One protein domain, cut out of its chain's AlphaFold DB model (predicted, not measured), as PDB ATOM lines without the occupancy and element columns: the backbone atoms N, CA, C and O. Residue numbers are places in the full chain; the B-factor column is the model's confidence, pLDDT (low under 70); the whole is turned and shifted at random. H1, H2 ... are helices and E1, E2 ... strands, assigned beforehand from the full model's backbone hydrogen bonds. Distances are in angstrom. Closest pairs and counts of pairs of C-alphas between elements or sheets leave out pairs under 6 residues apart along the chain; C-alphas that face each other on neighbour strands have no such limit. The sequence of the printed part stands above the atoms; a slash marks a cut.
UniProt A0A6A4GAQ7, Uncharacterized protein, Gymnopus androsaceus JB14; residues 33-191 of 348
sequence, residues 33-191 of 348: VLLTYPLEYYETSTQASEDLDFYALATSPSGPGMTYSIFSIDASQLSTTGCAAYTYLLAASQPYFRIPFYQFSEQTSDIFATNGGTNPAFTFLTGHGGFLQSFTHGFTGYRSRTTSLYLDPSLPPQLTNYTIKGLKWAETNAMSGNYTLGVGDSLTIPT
ATOM      1  N   VAL A  33     -19.169 -35.687   3.467       89.75
ATOM      2  CA  VAL A  33     -18.398 -36.731   2.754       89.75
ATOM      3  C   VAL A  33     -18.744 -36.838   1.252       89.75
ATOM      4  O   VAL A  33     -17.921 -37.279   0.456       89.75
ATOM      5  N   LEU A  34     -19.922 -36.356   0.822       92.62
ATOM      6  CA  LEU A  34     -20.293 -36.296  -0.599       92.62
ATOM      7  C   LEU A  34     -19.463 -35.280  -1.406       92.62
ATOM      8  O   LEU A  34     -19.449 -35.363  -2.638       92.62
ATOM      9  N   LEU A  35     -18.778 -34.346  -0.734       91.62
ATOM     10  CA  LEU A  35     -17.818 -33.424  -1.345       91.62
ATOM     11  C   LEU A  35     -16.595 -34.182  -1.878       91.62
ATOM     12  O   LEU A  35     -16.178 -33.931  -3.008       91.62
ATOM     13  N   THR A  36     -16.102 -35.177  -1.135       91.69
ATOM     14  CA  THR A  36     -15.008 -36.057  -1.570       91.69
ATOM     15  C   THR A  36     -15.468 -37.028  -2.665       91.69
ATOM     16  O   THR A  36     -14.892 -37.029  -3.755       91.69
ATOM     17  N   TYR A  37     -16.539 -37.799  -2.442       94.00
ATOM     18  CA  TYR A  37     -17.179 -38.617  -3.482       94.00
ATOM     19  C   TYR A  37     -18.714 -38.558  -3.386       94.00
ATOM     20  O   TYR A  37     -19.274 -38.921  -2.353       94.00
ATOM     21  N   PRO A  38     -19.445 -38.220  -4.469       92.25
ATOM     22  CA  PRO A  38     -18.991 -38.211  -5.862       92.25
ATOM     23  C   PRO A  38     -18.622 -36.831  -6.426       92.25
ATOM     24  O   PRO A  38     -18.325 -36.758  -7.616       92.25
ATOM     25  N   LEU A  39     -18.694 -35.743  -5.646       90.12
ATOM     26  CA  LEU A  39     -18.523 -34.392  -6.197       90.12
ATOM     27  C   LEU A  39     -17.072 -34.074  -6.596       90.12
ATOM     28  O   LEU A  39     -16.872 -33.312  -7.539       90.12
ATOM     29  N   GLU A  40     -16.090 -34.648  -5.895       87.50
ATOM     30  CA  GLU A  40     -14.661 -34.337  -6.039       87.50
ATOM     31  C   GLU A  40     -14.393 -32.822  -5.960       87.50
ATOM     32  O   GLU A  40     -13.739 -32.223  -6.820       87.50
ATOM     33  N   TYR A  41     -14.950 -32.194  -4.919       86.88
ATOM     34  CA  TYR A  41     -14.753 -30.780  -4.613       86.88
ATOM     35  C   TYR A  41     -13.275 -30.473  -4.318       86.88
ATOM     36  O   TYR A  41     -12.458 -31.363  -4.073       86.88
ATOM     37  N   TYR A  42     -12.905 -29.191  -4.373       82.44
ATOM     38  CA  TYR A  42     -11.519 -28.764  -4.190       82.44
ATOM     39  C   TYR A  42     -11.111 -28.803  -2.707       82.44
ATOM     40  O   TYR A  42     -11.134 -27.794  -2.001       82.44
ATOM     41  N   GLU A  43     -10.731 -29.993  -2.253       85.00
ATOM     42  CA  GLU A  43     -10.338 -30.305  -0.878       85.00
ATOM     43  C   GLU A  43      -8.936 -30.925  -0.863       85.00
ATOM     44  O   GLU A  43      -8.535 -31.645  -1.782       85.00
ATOM     45  N   THR A  44      -8.155 -30.661   0.186       88.56
ATOM     46  CA  THR A  44      -6.913 -31.413   0.411       88.56
ATOM     47  C   THR A  44      -7.226 -32.795   0.985       88.56
ATOM     48  O   THR A  44      -8.212 -32.971   1.699       88.56
ATOM     49  N   SER A  45      -6.356 -33.780   0.744       88.00
ATOM     50  CA  SER A  45      -6.524 -35.133   1.301       88.00
ATOM     51  C   SER A  45      -6.568 -35.160   2.833       88.00
ATOM     52  O   SER A  45      -7.204 -36.040   3.405       88.00
ATOM     53  N   THR A  46      -5.931 -34.190   3.501       89.06
ATOM     54  CA  THR A  46      -6.039 -34.001   4.953       89.06
ATOM     55  C   THR A  46      -7.450 -33.588   5.359       89.06
ATOM     56  O   THR A  46      -8.024 -34.258   6.206       89.06
ATOM     57  N   GLN A  47      -8.033 -32.567   4.719       85.75
ATOM     58  CA  GLN A  47      -9.405 -32.122   5.012       85.75
ATOM     59  C   GLN A  47     -10.412 -33.252   4.789       85.75
ATOM     60  O   GLN A  47     -11.138 -33.606   5.707       85.75
ATOM     61  N   ALA A  48     -10.360 -33.904   3.624       90.25
ATOM     62  CA  ALA A  48     -11.238 -35.026   3.300       90.25
ATOM     63  C   ALA A  48     -11.145 -36.178   4.328       90.25
ATOM     64  O   ALA A  48     -12.150 -36.803   4.667       90.25
ATOM     65  N   SER A  49      -9.946 -36.453   4.862       89.50
ATOM     66  CA  SER A  49      -9.759 -37.456   5.922       89.50
ATOM     67  C   SER A  49     -10.288 -36.988   7.280       89.50
ATOM     68  O   SER A  49     -10.873 -37.792   8.002       89.50
ATOM     69  N   GLU A  50     -10.094 -35.717   7.638       86.25
ATOM     70  CA  GLU A  50     -10.606 -35.123   8.881       86.25
ATOM     71  C   GLU A  50     -12.143 -35.069   8.883       86.25
ATOM     72  O   GLU A  50     -12.768 -35.404   9.892       86.25
ATOM     73  N   ASP A  51     -12.758 -34.737   7.745       88.69
ATOM     74  CA  ASP A  51     -14.208 -34.770   7.553       88.69
ATOM     75  C   ASP A  51     -14.751 -36.203   7.624       88.69
ATOM     76  O   ASP A  51     -15.727 -36.453   8.335       88.69
ATOM     77  N   LEU A  52     -14.105 -37.177   6.970       90.12
ATOM     78  CA  LEU A  52     -14.490 -38.590   7.069       90.12
ATOM     79  C   LEU A  52     -14.461 -39.089   8.525       90.12
ATOM     80  O   LEU A  52     -15.438 -39.689   8.985       90.12
ATOM     81  N   ASP A  53     -13.382 -38.810   9.261       86.44
ATOM     82  CA  ASP A  53     -13.224 -39.204  10.667       86.44
ATOM     83  C   ASP A  53     -14.256 -38.518  11.580       86.44
ATOM     84  O   ASP A  53     -14.845 -39.160  12.457       86.44
ATOM     85  N   PHE A  54     -14.525 -37.225  11.371       84.94
ATOM     86  CA  PHE A  54     -15.517 -36.481  12.147       84.94
ATOM     87  C   PHE A  54     -16.944 -36.978  11.879       84.94
ATOM     88  O   PHE A  54     -17.688 -37.315  12.812       84.94
ATOM     89  N   TYR A  55     -17.341 -37.071  10.608       87.12
ATOM     90  CA  TYR A  55     -18.692 -37.485  10.238       87.12
ATOM     91  C   TYR A  55     -18.948 -38.969  10.537       87.12
ATOM     92  O   TYR A  55     -20.087 -39.325  10.834       87.12
ATOM     93  N   ALA A  56     -17.915 -39.817  10.622       86.06
ATOM     94  CA  ALA A  56     -18.054 -41.211  11.066       86.06
ATOM     95  C   ALA A  56     -18.590 -41.335  12.499       86.06
ATOM     96  O   ALA A  56     -19.252 -42.323  12.824       86.06
ATOM     97  N   LEU A  57     -18.316 -40.337  13.343       81.25
ATOM     98  CA  LEU A  57     -18.773 -40.272  14.729       81.25
ATOM     99  C   LEU A  57     -20.090 -39.490  14.880       81.25
ATOM    100  O   LEU A  57     -20.851 -39.756  15.811       81.25
ATOM    101  N   ALA A  58     -20.378 -38.544  13.978       78.06
ATOM    102  CA  ALA A  58     -21.593 -37.719  14.003       78.06
ATOM    103  C   ALA A  58     -22.813 -38.357  13.298       78.06
ATOM    104  O   ALA A  58     -23.962 -37.986  13.577       78.06
ATOM    105  N   THR A  59     -22.589 -39.298  12.376       82.25
ATOM    106  CA  THR A  59     -23.643 -39.998  11.629       82.25
ATOM    107  C   THR A  59     -24.396 -41.018  12.485       82.25
ATOM    108  O   THR A  59     -23.812 -41.839  13.189       82.25
ATOM    109  N   SER A  60     -25.727 -41.006  12.379       81.00
ATOM    110  CA  SER A  60     -26.605 -41.956  13.062       81.00
ATOM    111  C   SER A  60     -26.381 -43.401  12.580       81.00
ATOM    112  O   SER A  60     -26.527 -43.668  11.384       81.00
ATOM    113  N   PRO A  61     -26.159 -44.374  13.487       78.75
ATOM    114  CA  PRO A  61     -26.009 -45.787  13.130       78.75
ATOM    115  C   PRO A  61     -27.312 -46.453  12.657       78.75
ATOM    116  O   PRO A  61     -27.290 -47.597  12.206       78.75
ATOM    117  N   SER A  62     -28.453 -45.766  12.768       77.69
ATOM    118  CA  SER A  62     -29.753 -46.195  12.231       77.69
ATOM    119  C   SER A  62     -30.183 -45.418  10.980       77.69
ATOM    120  O   SER A  62     -31.350 -45.491  10.592       77.69
ATOM    121  N   GLY A  63     -29.272 -44.654  10.367       80.75
ATOM    122  CA  GLY A  63     -29.480 -44.014   9.068       80.75
ATOM    123  C   GLY A  63     -29.545 -45.012   7.899       80.75
ATOM    124  O   GLY A  63     -29.448 -46.219   8.112       80.75
ATOM    125  N   PRO A  64     -29.694 -44.530   6.653       86.50
ATOM    126  CA  PRO A  64     -29.795 -45.395   5.487       86.50
ATOM    127  C   PRO A  64     -28.434 -45.924   5.015       86.50
ATOM    128  O   PRO A  64     -27.454 -45.176   4.925       86.50
ATOM    129  N   GLY A  65     -28.391 -47.203   4.621       86.19
ATOM    130  CA  GLY A  65     -27.153 -47.948   4.320       86.19
ATOM    131  C   GLY A  65     -26.288 -47.414   3.175       86.19
ATOM    132  O   GLY A  65     -25.084 -47.673   3.139       86.19
ATOM    133  N   MET A  66     -26.858 -46.587   2.291       93.06
ATOM    134  CA  MET A  66     -26.086 -45.843   1.284       93.06
ATOM    135  C   MET A  66     -24.995 -44.966   1.918       93.06
ATOM    136  O   MET A  66     -23.949 -44.767   1.314       93.06
ATOM    137  N   THR A  67     -25.204 -44.497   3.152       94.00
ATOM    138  CA  THR A  67     -24.247 -43.660   3.883       94.00
ATOM    139  C   THR A  67     -22.913 -44.374   4.031       94.00
ATOM    140  O   THR A  67     -21.909 -43.909   3.510       94.00
ATOM    141  N   TYR A  68     -22.908 -45.569   4.623       95.50
ATOM    142  CA  TYR A  68     -21.678 -46.342   4.791       95.50
ATOM    143  C   TYR A  68     -21.072 -46.827   3.467       95.50
ATOM    144  O   TYR A  68     -19.905 -47.198   3.434       95.50
ATOM    145  N   SER A  69     -21.816 -46.776   2.359       97.00
ATOM    146  CA  SER A  69     -21.232 -47.013   1.036       97.00
ATOM    147  C   SER A  69     -20.295 -45.879   0.619       97.00
ATOM    148  O   SER A  69     -19.198 -46.147   0.147       97.00
ATOM    149  N   ILE A  70     -20.693 -44.621   0.843       97.19
ATOM    150  CA  ILE A  70     -19.852 -43.442   0.582       97.19
ATOM    151  C   ILE A  70     -18.603 -43.492   1.467       97.19
ATOM    152  O   ILE A  70     -17.491 -43.501   0.955       97.19
ATOM    153  N   PHE A  71     -18.777 -43.741   2.769       96.25
ATOM    154  CA  PHE A  71     -17.659 -43.924   3.705       96.25
ATOM    155  C   PHE A  71     -16.720 -45.072   3.297       96.25
ATOM    156  O   PHE A  71     -15.511 -44.977   3.489       96.25
ATOM    157  N   SER A  72     -17.239 -46.158   2.709       97.00
ATOM    158  CA  SER A  72     -16.411 -47.239   2.157       97.00
ATOM    159  C   SER A  72     -15.587 -46.788   0.950       97.00
ATOM    160  O   SER A  72     -14.482 -47.298   0.755       97.00
ATOM    161  N   ILE A  73     -16.113 -45.883   0.123       97.12
ATOM    162  CA  ILE A  73     -15.445 -45.352  -1.070       97.12
ATOM    163  C   ILE A  73     -14.369 -44.346  -0.656       97.12
ATOM    164  O   ILE A  73     -13.219 -44.501  -1.063       97.12
ATOM    165  N   ASP A  74     -14.701 -43.400   0.221       96.50
ATOM    166  CA  ASP A  74     -13.763 -42.390   0.719       96.50
ATOM    167  C   ASP A  74     -12.640 -43.027   1.536       96.50
ATOM    168  O   ASP A  74     -11.468 -42.758   1.288       96.50
ATOM    169  N   ALA A  75     -12.954 -43.977   2.425       95.94
ATOM    170  CA  ALA A  75     -11.932 -44.734   3.147       95.94
ATOM    171  C   ALA A  75     -11.028 -45.557   2.210       95.94
ATOM    172  O   ALA A  75      -9.864 -45.774   2.533       95.94
ATOM    173  N   SER A  76     -11.521 -46.005   1.046       94.88
ATOM    174  CA  SER A  76     -10.666 -46.690   0.059       94.88
ATOM    175  C   SER A  76      -9.641 -45.733  -0.564       94.88
ATOM    176  O   SER A  76      -8.518 -46.148  -0.836       94.88
ATOM    177  N   GLN A  77     -10.009 -44.461  -0.757       93.25
ATOM    178  CA  GLN A  77      -9.154 -43.415  -1.331       93.25
ATOM    179  C   GLN A  77      -8.215 -42.764  -0.296       93.25
ATOM    180  O   GLN A  77      -7.081 -42.425  -0.624       93.25
ATOM    181  N   LEU A  78      -8.685 -42.551   0.937       93.31
ATOM    182  CA  LEU A  78      -8.026 -41.699   1.936       93.31
ATOM    183  C   LEU A  78      -7.275 -42.479   3.024       93.31
ATOM    184  O   LEU A  78      -6.248 -42.009   3.520       93.31
ATOM    185  N   SER A  79      -7.765 -43.656   3.433       89.75
ATOM    186  CA  SER A  79      -7.199 -44.375   4.580       89.75
ATOM    187  C   SER A  79      -5.866 -45.040   4.231       89.75
ATOM    188  O   SER A  79      -5.808 -46.165   3.743       89.75
ATOM    189  N   THR A  80      -4.765 -44.371   4.575       81.69
ATOM    190  CA  THR A  80      -3.395 -44.896   4.409       81.69
ATOM    191  C   THR A  80      -3.064 -46.088   5.318       81.69
ATOM    192  O   THR A  80      -2.051 -46.757   5.113       81.69
ATOM    193  N   THR A  81      -3.891 -46.371   6.332       81.25
ATOM    194  CA  THR A  81      -3.720 -47.500   7.258       81.25
ATOM    195  C   THR A  81      -5.064 -48.101   7.685       81.25
ATOM    196  O   THR A  81      -6.111 -47.460   7.616       81.25
ATOM    197  N   GLY A  82      -5.031 -49.347   8.169       84.25
ATOM    198  CA  GLY A  82      -6.205 -50.041   8.703       84.25
ATOM    199  C   GLY A  82      -7.065 -50.725   7.637       84.25
ATOM    200  O   GLY A  82      -6.591 -51.104   6.570       84.25
ATOM    201  N   CYS A  83      -8.334 -50.973   7.970       90.31
ATOM    202  CA  CYS A  83      -9.293 -51.676   7.104       90.31
ATOM    203  C   CYS A  83     -10.680 -51.008   7.116       90.31
ATOM    204  O   CYS A  83     -11.691 -51.689   6.944       90.31
ATOM    205  N   ALA A  84     -10.739 -49.693   7.365       93.50
ATOM    206  CA  ALA A  84     -11.987 -48.947   7.552       93.50
ATOM    207  C   ALA A  84     -12.965 -49.142   6.382       93.50
ATOM    208  O   ALA A  84     -14.129 -49.458   6.610       93.50
ATOM    209  N   ALA A  85     -12.468 -49.104   5.140       94.81
ATOM    210  CA  ALA A  85     -13.255 -49.386   3.940       94.81
ATOM    211  C   ALA A  85     -13.988 -50.744   3.990       94.81
ATOM    212  O   ALA A  85     -15.166 -50.824   3.661       94.81
ATOM    213  N   TYR A  86     -13.344 -51.813   4.477       95.75
ATOM    214  CA  TYR A  86     -14.006 -53.115   4.625       95.75
ATOM    215  C   TYR A  86     -15.073 -53.103   5.729       95.75
ATOM    216  O   TYR A  86     -16.157 -53.655   5.548       95.75
ATOM    217  N   THR A  87     -14.804 -52.439   6.856       95.19
ATOM    218  CA  THR A  87     -15.797 -52.257   7.927       95.19
ATOM    219  C   THR A  87     -17.028 -51.509   7.413       95.19
ATOM    220  O   THR A  87     -18.152 -51.940   7.667       95.19
ATOM    221  N   TYR A  88     -16.831 -50.438   6.641       96.25
ATOM    222  CA  TYR A  88     -17.916 -49.659   6.049       96.25
ATOM    223  C   TYR A  88     -18.688 -50.432   4.971       96.25
ATOM    224  O   TYR A  88     -19.914 -50.377   4.972       96.25
ATOM    225  N   LEU A  89     -18.029 -51.250   4.141       95.75
ATOM    226  CA  LEU A  89     -18.699 -52.170   3.209       95.75
ATOM    227  C   LEU A  89     -19.671 -53.122   3.932       95.75
ATOM    228  O   LEU A  89     -20.800 -53.341   3.475       95.75
ATOM    229  N   LEU A  90     -19.249 -53.701   5.061       95.50
ATOM    230  CA  LEU A  90     -20.114 -54.570   5.865       95.50
ATOM    231  C   LEU A  90     -21.232 -53.771   6.544       95.50
ATOM    232  O   LEU A  90     -22.386 -54.202   6.517       95.50
ATOM    233  N   ALA A  91     -20.918 -52.591   7.086       94.19
ATOM    234  CA  ALA A  91     -21.898 -51.696   7.694       94.19
ATOM    235  C   ALA A  91     -22.967 -51.238   6.691       94.19
ATOM    236  O   ALA A  91     -24.131 -51.175   7.059       94.19
ATOM    237  N   ALA A  92     -22.611 -51.000   5.426       94.44
ATOM    238  CA  ALA A  92     -23.514 -50.594   4.344       94.44
ATOM    239  C   ALA A  92     -24.522 -51.671   3.910       94.44
ATOM    240  O   ALA A  92     -25.464 -51.368   3.180       94.44
ATOM    241  N   SER A  93     -24.322 -52.927   4.320       93.69
ATOM    242  CA  SER A  93     -25.011 -54.083   3.738       93.69
ATOM    243  C   SER A  93     -25.639 -55.010   4.777       93.69
ATOM    244  O   SER A  93     -26.854 -55.215   4.763       93.69
ATOM    245  N   GLN A  94     -24.852 -55.530   5.722       94.31
ATOM    246  CA  GLN A  94     -25.298 -56.561   6.667       94.31
ATOM    247  C   GLN A  94     -26.535 -56.172   7.501       94.31
ATOM    248  O   GLN A  94     -27.430 -57.011   7.613       94.31
ATOM    249  N   PRO A  95     -26.663 -54.938   8.038       93.81
ATOM    250  CA  PRO A  95     -27.850 -54.526   8.800       93.81
ATOM    251  C   PRO A  95     -29.125 -54.371   7.952       93.81
ATOM    252  O   PRO A  95     -30.238 -54.379   8.483       93.81
ATOM    253  N   TYR A  96     -28.979 -54.203   6.635       93.81
ATOM    254  CA  TYR A  96     -30.064 -53.826   5.726       93.81
ATOM    255  C   TYR A  96     -30.645 -55.019   4.963       93.81
ATOM    256  O   TYR A  96     -31.784 -54.946   4.506       93.81
ATOM    257  N   PHE A  97     -29.914 -56.133   4.852       93.12
ATOM    258  CA  PHE A  97     -30.413 -57.346   4.202       93.12
ATOM    259  C   PHE A  97     -31.677 -57.904   4.875       93.12
ATOM    260  O   PHE A  97     -31.778 -57.968   6.105       93.12
ATOM    261  N   ARG A  98     -32.610 -58.408   4.059       92.50
ATOM    262  CA  ARG A  98     -33.767 -59.208   4.483       92.50
ATOM    263  C   ARG A  98     -33.834 -60.521   3.707       92.50
ATOM    264  O   ARG A  98     -33.831 -60.548   2.475       92.50
ATOM    265  N   ILE A  99     -33.901 -61.625   4.447       90.25
ATOM    266  CA  ILE A  99     -34.110 -62.977   3.909       90.25
ATOM    267  C   ILE A  99     -35.524 -63.123   3.305       90.25
ATOM    268  O   ILE A  99     -36.426 -62.387   3.702       90.25
ATOM    269  N   PRO A 100     -35.760 -64.060   2.364       90.56
ATOM    270  CA  PRO A 100     -34.808 -65.026   1.800       90.56
ATOM    271  C   PRO A 100     -33.986 -64.486   0.620       90.56
ATOM    272  O   PRO A 100     -33.015 -65.118   0.225       90.56
ATOM    273  N   PHE A 101     -34.359 -63.333   0.056       89.88
ATOM    274  CA  PHE A 101     -33.772 -62.813  -1.187       89.88
ATOM    275  C   PHE A 101     -32.592 -61.848  -0.981       89.88
ATOM    276  O   PHE A 101     -32.047 -61.353  -1.960       89.88
ATOM    277  N   TYR A 102     -32.210 -61.570   0.271       89.31
ATOM    278  CA  TYR A 102     -31.140 -60.633   0.654       89.31
ATOM    279  C   TYR A 102     -31.304 -59.227   0.046       89.31
ATOM    280  O   TYR A 102     -30.337 -58.531  -0.250       89.31
ATOM    281  N   GLN A 103     -32.557 -58.796  -0.104       92.62
ATOM    282  CA  GLN A 103     -32.912 -57.447  -0.543       92.62
ATOM    283  C   GLN A 103     -32.685 -56.442   0.593       92.62
ATOM    284  O   GLN A 103     -32.853 -56.787   1.763       92.62
ATOM    285  N   PHE A 104     -32.321 -55.206   0.253       94.31
ATOM    286  CA  PHE A 104     -32.055 -54.152   1.236       94.31
ATOM    287  C   PHE A 104     -33.356 -53.459   1.669       94.31
ATOM    288  O   PHE A 104     -34.145 -53.031   0.821       94.31
ATOM    289  N   SER A 105     -33.536 -53.292   2.979       94.06
ATOM    290  CA  SER A 105     -34.384 -52.255   3.580       94.06
ATOM    291  C   SER A 105     -33.626 -50.925   3.616       94.06
ATOM    292  O   SER A 105     -32.395 -50.914   3.645       94.06
ATOM    293  N   GLU A 106     -34.336 -49.800   3.608       91.19
ATOM    294  CA  GLU A 106     -33.734 -48.474   3.805       91.19
ATOM    295  C   GLU A 106     -33.075 -48.366   5.182       91.19
ATOM    296  O   GLU A 106     -31.973 -47.840   5.287       91.19
ATOM    297  N   GLN A 107     -33.720 -48.909   6.217       89.31
ATOM    298  CA  GLN A 107     -33.333 -48.751   7.618       89.31
ATOM    299  C   GLN A 107     -32.896 -50.090   8.239       89.31
ATOM    300  O   GLN A 107     -33.246 -51.179   7.775       89.31
ATOM    301  N   THR A 108     -32.150 -50.022   9.341       89.31
ATOM    302  CA  THR A 108     -31.674 -51.216  10.066       89.31
ATOM    303  C   THR A 108     -32.793 -51.968  10.801       89.31
ATOM    304  O   THR A 108     -32.694 -53.175  11.004       89.31
ATOM    305  N   SER A 109     -33.887 -51.279  11.141       87.50
ATOM    306  CA  SER A 109     -35.125 -51.831  11.704       87.50
ATOM    307  C   SER A 109     -36.279 -51.613  10.728       87.50
ATOM    308  O   SER A 109     -36.348 -50.561  10.099       87.50
ATOM    309  N   ASP A 110     -37.233 -52.545  10.664       88.06
ATOM    310  CA  ASP A 110     -38.498 -52.364   9.928       88.06
ATOM    311  C   ASP A 110     -39.676 -52.009  10.862       88.06
ATOM    312  O   ASP A 110     -40.824 -51.904  10.432       88.06
ATOM    313  N   ILE A 111     -39.414 -51.812  12.159       88.19
ATOM    314  CA  ILE A 111     -40.447 -51.519  13.159       88.19
ATOM    315  C   ILE A 111     -40.829 -50.033  13.082       88.19
ATOM    316  O   ILE A 111     -40.098 -49.160  13.547       88.19
ATOM    317  N   PHE A 112     -42.030 -49.757  12.569       86.69
ATOM    318  CA  PHE A 112     -42.633 -48.420  12.440       86.69
ATOM    319  C   PHE A 112     -42.433 -47.512  13.670       86.69
ATOM    320  O   PHE A 112     -42.035 -46.353  13.549       86.69
ATOM    321  N   ALA A 113     -42.655 -48.054  14.874       86.19
ATOM    322  CA  ALA A 113     -42.538 -47.314  16.132       86.19
ATOM    323  C   ALA A 113     -41.101 -46.860  16.465       86.19
ATOM    324  O   ALA A 113     -40.933 -45.865  17.163       86.19
ATOM    325  N   THR A 114     -40.072 -47.554  15.966       81.44
ATOM    326  CA  THR A 114     -38.658 -47.163  16.139       81.44
ATOM    327  C   THR A 114     -38.122 -46.324  14.978       81.44
ATOM    328  O   THR A 114     -37.042 -45.756  15.089       81.44
ATOM    329  N   ASN A 115     -38.878 -46.213  13.883       80.81
ATOM    330  CA  ASN A 115     -38.496 -45.521  12.650       80.81
ATOM    331  C   ASN A 115     -39.176 -44.149  12.513       80.81
ATOM    332  O   ASN A 115     -39.579 -43.751  11.428       80.81
ATOM    333  N   GLY A 116     -39.376 -43.431  13.622       77.06
ATOM    334  CA  GLY A 116     -39.991 -42.096  13.595       77.06
ATOM    335  C   GLY A 116     -41.436 -42.063  13.076       77.06
ATOM    336  O   GLY A 116     -41.897 -41.009  12.648       77.06
ATOM    337  N   GLY A 117     -42.155 -43.193  13.100       82.31
ATOM    338  CA  GLY A 117     -43.514 -43.284  12.566       82.31
ATOM    339  C   GLY A 117     -43.581 -43.436  11.044       82.31
ATOM    340  O   GLY A 117     -44.556 -42.999  10.434       82.31
ATOM    341  N   THR A 118     -42.570 -44.049  10.420       81.69
ATOM    342  CA  THR A 118     -42.588 -44.420   8.998       81.69
ATOM    343  C   THR A 118     -42.212 -45.891   8.792       81.69
ATOM    344  O   THR A 118     -41.540 -46.514   9.615       81.69
ATOM    345  N   ASN A 119     -42.674 -46.473   7.682       88.19
ATOM    346  CA  ASN A 119     -42.174 -47.764   7.206       88.19
ATOM    347  C   ASN A 119     -40.967 -47.500   6.288       88.19
ATOM    348  O   ASN A 119     -41.087 -46.622   5.430       88.19
ATOM    349  N   PRO A 120     -39.841 -48.227   6.420       88.31
ATOM    350  CA  PRO A 120     -38.700 -48.069   5.519       88.31
ATOM    351  C   PRO A 120     -39.056 -48.430   4.077       88.31
ATOM    352  O   PRO A 120     -39.891 -49.311   3.842       88.31
ATOM    353  N   ALA A 121     -38.375 -47.826   3.102       88.44
ATOM    354  CA  ALA A 121     -38.467 -48.303   1.729       88.44
ATOM    355  C   ALA A 121     -37.890 -49.729   1.601       88.44
ATOM    356  O   ALA A 121     -36.778 -50.016   2.044       88.44
ATOM    357  N   PHE A 122     -38.638 -50.620   0.948       90.81
ATOM    358  CA  PHE A 122     -38.207 -51.975   0.607       90.81
ATOM    359  C   PHE A 122     -38.836 -52.372  -0.739       90.81
ATOM    360  O   PHE A 122     -40.054 -52.339  -0.882       90.81
ATOM    361  N   THR A 123     -38.078 -52.740  -1.768       91.31
ATOM    362  CA  THR A 123     -36.614 -52.888  -1.838       91.31
ATOM    363  C   THR A 123     -35.906 -51.543  -2.060       91.31
ATOM    364  O   THR A 123     -36.190 -50.833  -3.023       91.31
ATOM    365  N   PHE A 124     -34.956 -51.183  -1.191       93.38
ATOM    366  CA  PHE A 124     -34.267 -49.888  -1.219       93.38
ATOM    367  C   PHE A 124     -33.153 -49.841  -2.274       93.38
ATOM    368  O   PHE A 124     -31.988 -50.151  -2.005       93.38
ATOM    369  N   LEU A 125     -33.504 -49.453  -3.503       93.75
ATOM    370  CA  LEU A 125     -32.582 -49.435  -4.648       93.75
ATOM    371  C   LEU A 125     -31.345 -48.547  -4.434       93.75
ATOM    372  O   LEU A 125     -30.255 -48.931  -4.851       93.75
ATOM    373  N   THR A 126     -31.464 -47.421  -3.724       93.62
ATOM    374  CA  THR A 126     -30.322 -46.532  -3.443       93.62
ATOM    375  C   THR A 126     -29.247 -47.222  -2.594       93.62
ATOM    376  O   THR A 126     -28.057 -47.034  -2.839       93.62
ATOM    377  N   GLY A 127     -29.644 -48.095  -1.658       93.00
ATOM    378  CA  GLY A 127     -28.715 -48.931  -0.888       93.00
ATOM    379  C   GLY A 127     -27.985 -49.964  -1.751       93.00
ATOM    380  O   GLY A 127     -26.783 -50.157  -1.586       93.00
ATOM    381  N   HIS A 128     -28.669 -50.561  -2.736       94.06
ATOM    382  CA  HIS A 128     -28.035 -51.471  -3.700       94.06
ATOM    383  C   HIS A 128     -27.033 -50.723  -4.590       94.06
ATOM    384  O   HIS A 128     -25.941 -51.229  -4.849       94.06
ATOM    385  N   GLY A 129     -27.391 -49.510  -5.031       94.56
ATOM    386  CA  GLY A 129     -26.525 -48.632  -5.815       94.56
ATOM    387  C   GLY A 129     -25.244 -48.270  -5.067       94.56
ATOM    388  O   GLY A 129     -24.157 -48.509  -5.588       94.56
ATOM    389  N   GLY A 130     -25.357 -47.786  -3.827       95.19
ATOM    390  CA  GLY A 130     -24.200 -47.481  -2.978       95.19
ATOM    391  C   GLY A 130     -23.317 -48.708  -2.720       95.19
ATOM    392  O   GLY A 130     -22.102 -48.661  -2.928       95.19
ATOM    393  N   PHE A 131     -23.914 -49.844  -2.352       94.94
ATOM    394  CA  PHE A 131     -23.160 -51.079  -2.122       94.94
ATOM    395  C   PHE A 131     -22.378 -51.512  -3.373       94.94
ATOM    396  O   PHE A 131     -21.198 -51.847  -3.285       94.94
ATOM    397  N   LEU A 132     -22.986 -51.418  -4.561       94.06
ATOM    398  CA  LEU A 132     -22.308 -51.680  -5.832       94.06
ATOM    399  C   LEU A 132     -21.227 -50.632  -6.164       94.06
ATOM    400  O   LEU A 132     -20.196 -50.983  -6.744       94.06
ATOM    401  N   GLN A 133     -21.410 -49.365  -5.782       95.31
ATOM    402  CA  GLN A 133     -20.385 -48.320  -5.913       95.31
ATOM    403  C   GLN A 133     -19.180 -48.567  -4.996       95.31
ATOM    404  O   GLN A 133     -18.054 -48.334  -5.425       95.31
ATOM    405  N   SER A 134     -19.363 -49.150  -3.808       95.50
ATOM    406  CA  SER A 134     -18.243 -49.531  -2.922       95.50
ATOM    407  C   SER A 134     -17.255 -50.465  -3.638       95.50
ATOM    408  O   SER A 134     -16.040 -50.290  -3.567       95.50
ATOM    409  N   PHE A 135     -17.784 -51.399  -4.432       92.81
ATOM    410  CA  PHE A 135     -17.002 -52.287  -5.293       92.81
ATOM    411  C   PHE A 135     -16.451 -51.603  -6.552       92.81
ATOM    412  O   PHE A 135     -15.291 -51.791  -6.897       92.81
ATOM    413  N   THR A 136     -17.282 -50.835  -7.261       91.56
ATOM    414  CA  THR A 136     -16.961 -50.328  -8.612       91.56
ATOM    415  C   THR A 136     -16.258 -48.972  -8.650       91.56
ATOM    416  O   THR A 136     -15.661 -48.666  -9.678       91.56
ATOM    417  N   HIS A 137     -16.316 -48.193  -7.566       93.75
ATOM    418  CA  HIS A 137     -15.738 -46.849  -7.407       93.75
ATOM    419  C   HIS A 137     -14.862 -46.712  -6.149       93.75
ATOM    420  O   HIS A 137     -13.961 -45.875  -6.134       93.75
ATOM    421  N   GLY A 138     -15.111 -47.515  -5.107       94.81
ATOM    422  CA  GLY A 138     -14.263 -47.595  -3.914       94.81
ATOM    423  C   GLY A 138     -12.994 -48.392  -4.193       94.81
ATOM    424  O   GLY A 138     -11.947 -47.812  -4.460       94.81
ATOM    425  N   PHE A 139     -13.091 -49.723  -4.210       93.00
ATOM    426  CA  PHE A 139     -11.906 -50.594  -4.307       93.00
ATOM    427  C   PHE A 139     -11.131 -50.521  -5.635       93.00
ATOM    428  O   PHE A 139     -10.024 -51.044  -5.740       93.00
ATOM    429  N   THR A 140     -11.701 -49.893  -6.662       91.31
ATOM    430  CA  THR A 140     -11.053 -49.615  -7.954       91.31
ATOM    431  C   THR A 140     -10.432 -48.225  -8.047       91.31
ATOM    432  O   THR A 140      -9.761 -47.949  -9.041       91.31
ATOM    433  N   GLY A 141     -10.758 -47.319  -7.120       91.88
ATOM    434  CA  GLY A 141     -10.502 -45.886  -7.258       91.88
ATOM    435  C   GLY A 141     -11.105 -45.261  -8.522       91.88
ATOM    436  O   GLY A 141     -10.589 -44.255  -8.999       91.88
ATOM    437  N   TYR A 142     -12.147 -45.859  -9.122       91.06
ATOM    438  CA  TYR A 142     -12.678 -45.371 -10.400       91.06
ATOM    439  C   TYR A 142     -13.226 -43.948 -10.276       91.06
ATOM    440  O   TYR A 142     -14.149 -43.688  -9.495       91.06
ATOM    441  N   ARG A 143     -12.684 -43.049 -11.101       90.56
ATOM    442  CA  ARG A 143     -13.164 -41.679 -11.293       90.56
ATOM    443  C   ARG A 143     -13.211 -41.324 -12.777       90.56
ATOM    444  O   ARG A 143     -12.322 -41.679 -13.556       90.56
ATOM    445  N   SER A 144     -14.238 -40.578 -13.171       83.94
ATOM    446  CA  SER A 144     -14.313 -39.946 -14.488       83.94
ATOM    447  C   SER A 144     -13.589 -38.598 -14.486       83.94
ATOM    448  O   SER A 144     -13.698 -37.811 -13.547       83.94
ATOM    449  N   ARG A 145     -12.877 -38.297 -15.567       83.25
ATOM    450  CA  ARG A 145     -12.306 -36.984 -15.889       83.25
ATOM    451  C   ARG A 145     -12.815 -36.566 -17.267       83.25
ATOM    452  O   ARG A 145     -13.299 -37.384 -18.044       83.25
ATOM    453  N   THR A 146     -12.673 -35.287 -17.596       76.94
ATOM    454  CA  THR A 146     -13.087 -34.735 -18.898       76.94
ATOM    455  C   THR A 146     -12.401 -35.433 -20.080       76.94
ATOM    456  O   THR A 146     -13.037 -35.716 -21.094       76.94
ATOM    457  N   THR A 147     -11.113 -35.758 -19.941       78.50
ATOM    458  CA  THR A 147     -10.272 -36.356 -20.993       78.50
ATOM    459  C   THR A 147      -9.883 -37.814 -20.740       78.50
ATOM    460  O   THR A 147      -9.229 -38.425 -21.586       78.50
ATOM    461  N   SER A 148     -10.256 -38.399 -19.598       80.50
ATOM    462  CA  SER A 148      -9.890 -39.776 -19.246       80.50
ATOM    463  C   SER A 148     -10.815 -40.429 -18.217       80.50
ATOM    464  O   SER A 148     -11.538 -39.781 -17.472       80.50
ATOM    465  N   LEU A 149     -10.768 -41.752 -18.166       84.62
ATOM    466  CA  LEU A 149     -11.149 -42.573 -17.028       84.62
ATOM    467  C   LEU A 149      -9.878 -42.858 -16.217       84.62
ATOM    468  O   LEU A 149      -8.845 -43.178 -16.807       84.62
ATOM    469  N   TYR A 150      -9.954 -42.749 -14.893       87.38
ATOM    470  CA  TYR A 150      -8.863 -43.038 -13.959       87.38
ATOM    471  C   TYR A 150      -9.253 -44.195 -13.030       87.38
ATOM    472  O   TYR A 150     -10.407 -44.271 -12.603       87.38
ATOM    473  N   LEU A 151      -8.305 -45.089 -12.742       90.06
ATOM    474  CA  LEU A 151      -8.409 -46.182 -11.770       90.06
ATOM    475  C   LEU A 151      -7.216 -46.123 -10.811       90.06
ATOM    476  O   LEU A 151      -6.076 -46.016 -11.268       90.06
ATOM    477  N   ASP A 152      -7.496 -46.267  -9.519       89.94
ATOM    478  CA  ASP A 152      -6.544 -46.246  -8.402       89.94
ATOM    479  C   ASP A 152      -6.932 -47.339  -7.377       89.94
ATOM    480  O   ASP A 152      -7.571 -47.068  -6.356       89.94
ATOM    481  N   PRO A 153      -6.717 -48.624  -7.712       89.56
ATOM    482  CA  PRO A 153      -7.200 -49.754  -6.930       89.56
ATOM    483  C   PRO A 153      -6.603 -49.819  -5.519       89.56
ATOM    484  O   PRO A 153      -5.407 -50.037  -5.318       89.56
ATOM    485  N   SER A 154      -7.497 -49.757  -4.533       88.19
ATOM    486  CA  SER A 154      -7.206 -49.876  -3.108       88.19
ATOM    487  C   SER A 154      -8.022 -51.027  -2.527       88.19
ATOM    488  O   SER A 154      -9.250 -50.974  -2.468       88.19
ATOM    489  N   LEU A 155      -7.349 -52.114  -2.139       87.50
ATOM    490  CA  LEU A 155      -8.000 -53.325  -1.637       87.50
ATOM    491  C   LEU A 155      -7.664 -53.551  -0.158       87.50
ATOM    492  O   LEU A 155      -6.489 -53.721   0.179       87.50
ATOM    493  N   PRO A 156      -8.669 -53.613   0.737       88.25
ATOM    494  CA  PRO A 156      -8.439 -53.978   2.126       88.25
ATOM    495  C   PRO A 156      -8.033 -55.463   2.218       88.25
ATOM    496  O   PRO A 156      -8.515 -56.278   1.429       88.25
ATOM    497  N   PRO A 157      -7.195 -55.864   3.194       88.69
ATOM    498  CA  PRO A 157      -6.560 -57.190   3.235       88.69
ATOM    499  C   PRO A 157      -7.531 -58.373   3.385       88.69
ATOM    500  O   PRO A 157      -7.138 -59.524   3.203       88.69
ATOM    501  N   GLN A 158      -8.798 -58.118   3.717       91.19
ATOM    502  CA  GLN A 158      -9.872 -59.113   3.739       91.19
ATOM    503  C   GLN A 158     -10.326 -59.535   2.329       91.19
ATOM    504  O   GLN A 158     -10.946 -60.589   2.180       91.19
ATOM    505  N   LEU A 159     -10.027 -58.740   1.298       87.69
ATOM    506  CA  LEU A 159     -10.344 -59.018  -0.101       87.69
ATOM    507  C   LEU A 159      -9.066 -59.403  -0.856       87.69
ATOM    508  O   LEU A 159      -8.071 -58.686  -0.841       87.69
ATOM    509  N   THR A 160      -9.097 -60.540  -1.550       84.00
ATOM    510  CA  THR A 160      -7.978 -61.033  -2.371       84.00
ATOM    511  C   THR A 160      -8.475 -61.419  -3.761       84.00
ATOM    512  O   THR A 160      -9.642 -61.774  -3.925       84.00
ATOM    513  N   ASN A 161      -7.595 -61.345  -4.768       77.44
ATOM    514  CA  ASN A 161      -7.889 -61.710  -6.162       77.44
ATOM    515  C   ASN A 161      -9.167 -61.052  -6.722       77.44
ATOM    516  O   ASN A 161      -9.983 -61.695  -7.386       77.44
ATOM    517  N   TYR A 162      -9.351 -59.764  -6.430       79.88
ATOM    518  CA  TYR A 162     -10.507 -59.009  -6.895       79.88
ATOM    519  C   TYR A 162     -10.482 -58.851  -8.424       79.88
ATOM    520  O   TYR A 162      -9.437 -58.623  -9.028       79.88
ATOM    521  N   THR A 163     -11.630 -59.011  -9.082       81.50
ATOM    522  CA  THR A 163     -11.750 -58.872 -10.540       81.50
ATOM    523  C   THR A 163     -13.140 -58.362 -10.884       81.50
ATOM    524  O   THR A 163     -14.120 -59.083 -10.694       81.50
ATOM    525  N   ILE A 164     -13.230 -57.162 -11.459       77.31
ATOM    526  CA  ILE A 164     -14.472 -56.701 -12.086       77.31
ATOM    527  C   ILE A 164     -14.486 -57.134 -13.549       77.31
ATOM    528  O   ILE A 164     -13.482 -57.054 -14.252       77.31
ATOM    529  N   LYS A 165     -15.642 -57.610 -14.011       78.00
ATOM    530  CA  LYS A 165     -15.890 -57.991 -15.403       78.00
ATOM    531  C   LYS A 165     -17.051 -57.167 -15.940       78.00
ATOM    532  O   LYS A 165     -17.970 -56.844 -15.196       78.00
ATOM    533  N   GLY A 166     -17.028 -56.865 -17.234       72.44
ATOM    534  CA  GLY A 166     -18.139 -56.183 -17.898       72.44
ATOM    535  C   GLY A 166     -18.163 -54.657 -17.763       72.44
ATOM    536  O   GLY A 166     -19.134 -54.061 -18.218       72.44
ATOM    537  N   LEU A 167     -17.111 -54.009 -17.233       73.12
ATOM    538  CA  LEU A 167     -16.904 -52.581 -17.503       73.12
ATOM    539  C   LEU A 167     -16.655 -52.409 -19.006       73.12
ATOM    540  O   LEU A 167     -15.569 -52.685 -19.510       73.12
ATOM    541  N   LYS A 168     -17.689 -51.975 -19.725       69.31
ATOM    542  CA  LYS A 168     -17.609 -51.602 -21.135       69.31
ATOM    543  C   LYS A 168     -17.404 -50.098 -21.233       69.31
ATOM    544  O   LYS A 168     -18.360 -49.337 -21.125       69.31
ATOM    545  N   TRP A 169     -16.164 -49.677 -21.453       66.56
ATOM    546  CA  TRP A 169     -15.837 -48.284 -21.740       66.56
ATOM    547  C   TRP A 169     -15.407 -48.147 -23.196       66.56
ATOM    548  O   TRP A 169     -14.388 -48.715 -23.577       66.56
ATOM    549  N   ALA A 170     -16.208 -47.429 -23.993       60.06
ATOM    550  CA  ALA A 170     -15.968 -47.114 -25.404       60.06
ATOM    551  C   ALA A 170     -15.289 -48.257 -26.196       60.06
ATOM    552  O   ALA A 170     -14.088 -48.214 -26.425       60.06
ATOM    553  N   GLU A 171     -16.045 -49.257 -26.669       62.78
ATOM    554  CA  GLU A 171     -15.489 -50.464 -27.332       62.78
ATOM    555  C   GLU A 171     -14.594 -50.196 -28.565       62.78
ATOM    556  O   GLU A 171     -13.879 -51.088 -29.004       62.78
ATOM    557  N   THR A 172     -14.598 -48.974 -29.113       65.50
ATOM    558  CA  THR A 172     -13.697 -48.536 -30.198       65.50
ATOM    559  C   THR A 172     -12.522 -47.666 -29.719       65.50
ATOM    560  O   THR A 172     -11.888 -46.978 -30.515       65.50
ATOM    561  N   ASN A 173     -12.236 -47.647 -28.416       73.94
ATOM    562  CA  ASN A 173     -11.072 -46.977 -27.840       73.94
ATOM    563  C   ASN A 173      -9.795 -47.776 -28.145       73.94
ATOM    564  O   ASN A 173      -9.787 -49.003 -28.035       73.94
ATOM    565  N   ALA A 174      -8.700 -47.088 -28.473       74.88
ATOM    566  CA  ALA A 174      -7.402 -47.719 -28.720       74.88
ATOM    567  C   ALA A 174      -6.822 -48.430 -27.478       74.88
ATOM    568  O   ALA A 174      -6.035 -49.360 -27.617       74.88
ATOM    569  N   MET A 175      -7.238 -48.019 -26.274       78.56
ATOM    570  CA  MET A 175      -6.931 -48.656 -24.988       78.56
ATOM    571  C   MET A 175      -8.115 -49.491 -24.458       78.56
ATOM    572  O   MET A 175      -8.339 -49.585 -23.253       78.56
ATOM    573  N   SER A 176      -8.913 -50.085 -25.350       77.81
ATOM    574  CA  SER A 176      -9.879 -51.121 -24.967       77.81
ATOM    575  C   SER A 176      -9.172 -52.473 -24.808       77.81
ATOM    576  O   SER A 176      -8.323 -52.852 -25.615       77.81
ATOM    577  N   GLY A 177      -9.498 -53.216 -23.748       79.69
ATOM    578  CA  GLY A 177      -8.865 -54.503 -23.464       79.69
ATOM    579  C   GLY A 177      -9.069 -54.980 -22.028       79.69
ATOM    580  O   GLY A 177      -9.754 -54.338 -21.232       79.69
ATOM    581  N   ASN A 178      -8.459 -56.121 -21.703       83.88
ATOM    582  CA  ASN A 178      -8.387 -56.628 -20.336       83.88
ATOM    583  C   ASN A 178      -7.119 -56.092 -19.664       83.88
ATOM    584  O   ASN A 178      -6.023 -56.285 -20.188       83.88
ATOM    585  N   TYR A 179      -7.277 -55.490 -18.488       82.50
ATOM    586  CA  TYR A 179      -6.181 -54.991 -17.662       82.50
ATOM    587  C   TYR A 179      -6.121 -55.756 -16.338       82.50
ATOM    588  O   TYR A 179      -7.152 -56.164 -15.803       82.50
ATOM    589  N   THR A 180      -4.912 -55.911 -15.806       83.38
ATOM    590  CA  THR A 180      -4.653 -56.423 -14.455       83.38
ATOM    591  C   THR A 180      -3.821 -55.372 -13.741       83.38
ATOM    592  O   THR A 180      -2.762 -55.010 -14.246       83.38
ATOM    593  N   LEU A 181      -4.309 -54.881 -12.603       80.00
ATOM    594  CA  LEU A 181      -3.646 -53.868 -11.782       80.00
ATOM    595  C   LEU A 181      -3.346 -54.468 -10.407       80.00
ATOM    596  O   LEU A 181      -4.206 -55.133  -9.821       80.00
ATOM    597  N   GLY A 182      -2.124 -54.277  -9.921       77.50
ATOM    598  CA  GLY A 182      -1.714 -54.575  -8.556       77.50
ATOM    599  C   GLY A 182      -2.045 -53.439  -7.585       77.50
ATOM    600  O   GLY A 182      -2.579 -52.398  -7.957       77.50
ATOM    601  N   VAL A 183      -1.712 -53.645  -6.310       71.81
ATOM    602  CA  VAL A 183      -1.837 -52.603  -5.280       71.81
ATOM    603  C   VAL A 183      -0.806 -51.506  -5.554       71.81
ATOM    604  O   VAL A 183       0.392 -51.785  -5.549       71.81
ATOM    605  N   GLY A 184      -1.274 -50.274  -5.763       73.50
ATOM    606  CA  GLY A 184      -0.432 -49.120  -6.101       73.50
ATOM    607  C   GLY A 184      -0.135 -48.940  -7.596       73.50
ATOM    608  O   GLY A 184       0.538 -47.976  -7.954       73.50
ATOM    609  N   ASP A 185      -0.644 -49.819  -8.467       85.56
ATOM    610  CA  ASP A 185      -0.701 -49.555  -9.909       85.56
ATOM    611  C   ASP A 185      -1.925 -48.683 -10.211       85.56
ATOM    612  O   ASP A 185      -3.009 -48.971  -9.713       85.56
ATOM    613  N   SER A 186      -1.801 -47.688 -11.092       86.31
ATOM    614  CA  SER A 186      -2.942 -46.905 -11.590       86.31
ATOM    615  C   SER A 186      -3.088 -47.008 -13.108       86.31
ATOM    616  O   SER A 186      -2.140 -47.336 -13.829       86.31
ATOM    617  N   LEU A 187      -4.297 -46.752 -13.618       86.19
ATOM    618  CA  LEU A 187      -4.587 -46.798 -15.054       86.19
ATOM    619  C   LEU A 187      -5.416 -45.596 -15.499       86.19
ATOM    620  O   LEU A 187      -6.542 -45.398 -15.049       86.19
ATOM    621  N   THR A 188      -4.877 -44.860 -16.467       85.44
ATOM    622  CA  THR A 188      -5.573 -43.772 -17.157       85.44
ATOM    623  C   THR A 188      -5.939 -44.223 -18.568       85.44
ATOM    624  O   THR A 188      -5.057 -44.412 -19.405       85.44
ATOM    625  N   ILE A 189      -7.232 -44.381 -18.850       81.50
ATOM    626  CA  ILE A 189      -7.757 -44.685 -20.190       81.50
ATOM    627  C   ILE A 189      -8.314 -43.379 -20.774       81.50
ATOM    628  O   ILE A 189      -9.267 -42.847 -20.209       81.50
ATOM    629  N   PRO A 190      -7.778 -42.822 -21.875       78.50
ATOM    630  CA  PRO A 190      -8.289 -41.573 -22.442       78.50
ATOM    631  C   PRO A 190      -9.754 -41.731 -22.873       78.50
ATOM    632  O   PRO A 190     -10.155 -42.799 -23.340       78.50
ATOM    633  N   THR A 191     -10.576 -40.689 -22.739       72.00
ATOM    634  CA  THR A 191     -11.945 -40.723 -23.267       72.00
ATOM    635  C   THR A 191     -11.916 -40.663 -24.791       72.00
ATOM    636  O   THR A 191     -11.159 -39.910 -25.401       72.00
TER     637      THR A 191
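Overview. This is residues 33 to 191 of the 348 residues of an uncharacterized protein of Gymnopus androsaceus JB14 (UniProt A0A6A4GAQ7). With little regular structure, this domain is a small helix cluster, H3 in its middle with H1, H2, H4 and H5 packed on it, between the loop 92 to 124 at one end and the hairpin E1-E2 with its loop 152 to 186 at the other. Along the 159 printed residues, H1 to H5 precede antiparallel E1 and E2; 61 lie in these elements, mostly helix. It is compact, radius of gyration of the C-alphas 17.0 A, spanning 56 by 37 by 30 A.

Arrangement. Start at H1, residues 33 to 36; it touches H2, residues 45 to 58, closest at C-alphas 33 and 52, 6.1 A. The hub H3, residues 66 to 78, touches H5, residues 125 to 138, closest at C-alphas 73 and 138, 3.8 A, the same way at a shallow tilt of 8 degrees. H3 and H4, residues 84 to 91, form a helical hairpin, closest at C-alphas 72 and 85, 4.2 A. In the hairpin of E1, residues 148 to 151, and E2, residues 187 to 190, N 149 and O 189 are 2.8 A apart. Every O i to N i+4 pair is within hydrogen-bond range in H3 and H4, 9 of 10 in H2 and H5; H1 is too short.

Along the chain. Find C-alpha 33 at (-18.398, -36.731, 2.754), where H1 begins. H2 runs 19.9 A, H3 18.5 A, H5 18.4 A. E2 ends at C-alpha 190, (-8.289, -41.573, -22.442).

Size, cuts and confidence. The printed part has no cut; H4 to H5 and E1 to E2 are long links. Residues 168 to 172 have pLDDT under 70.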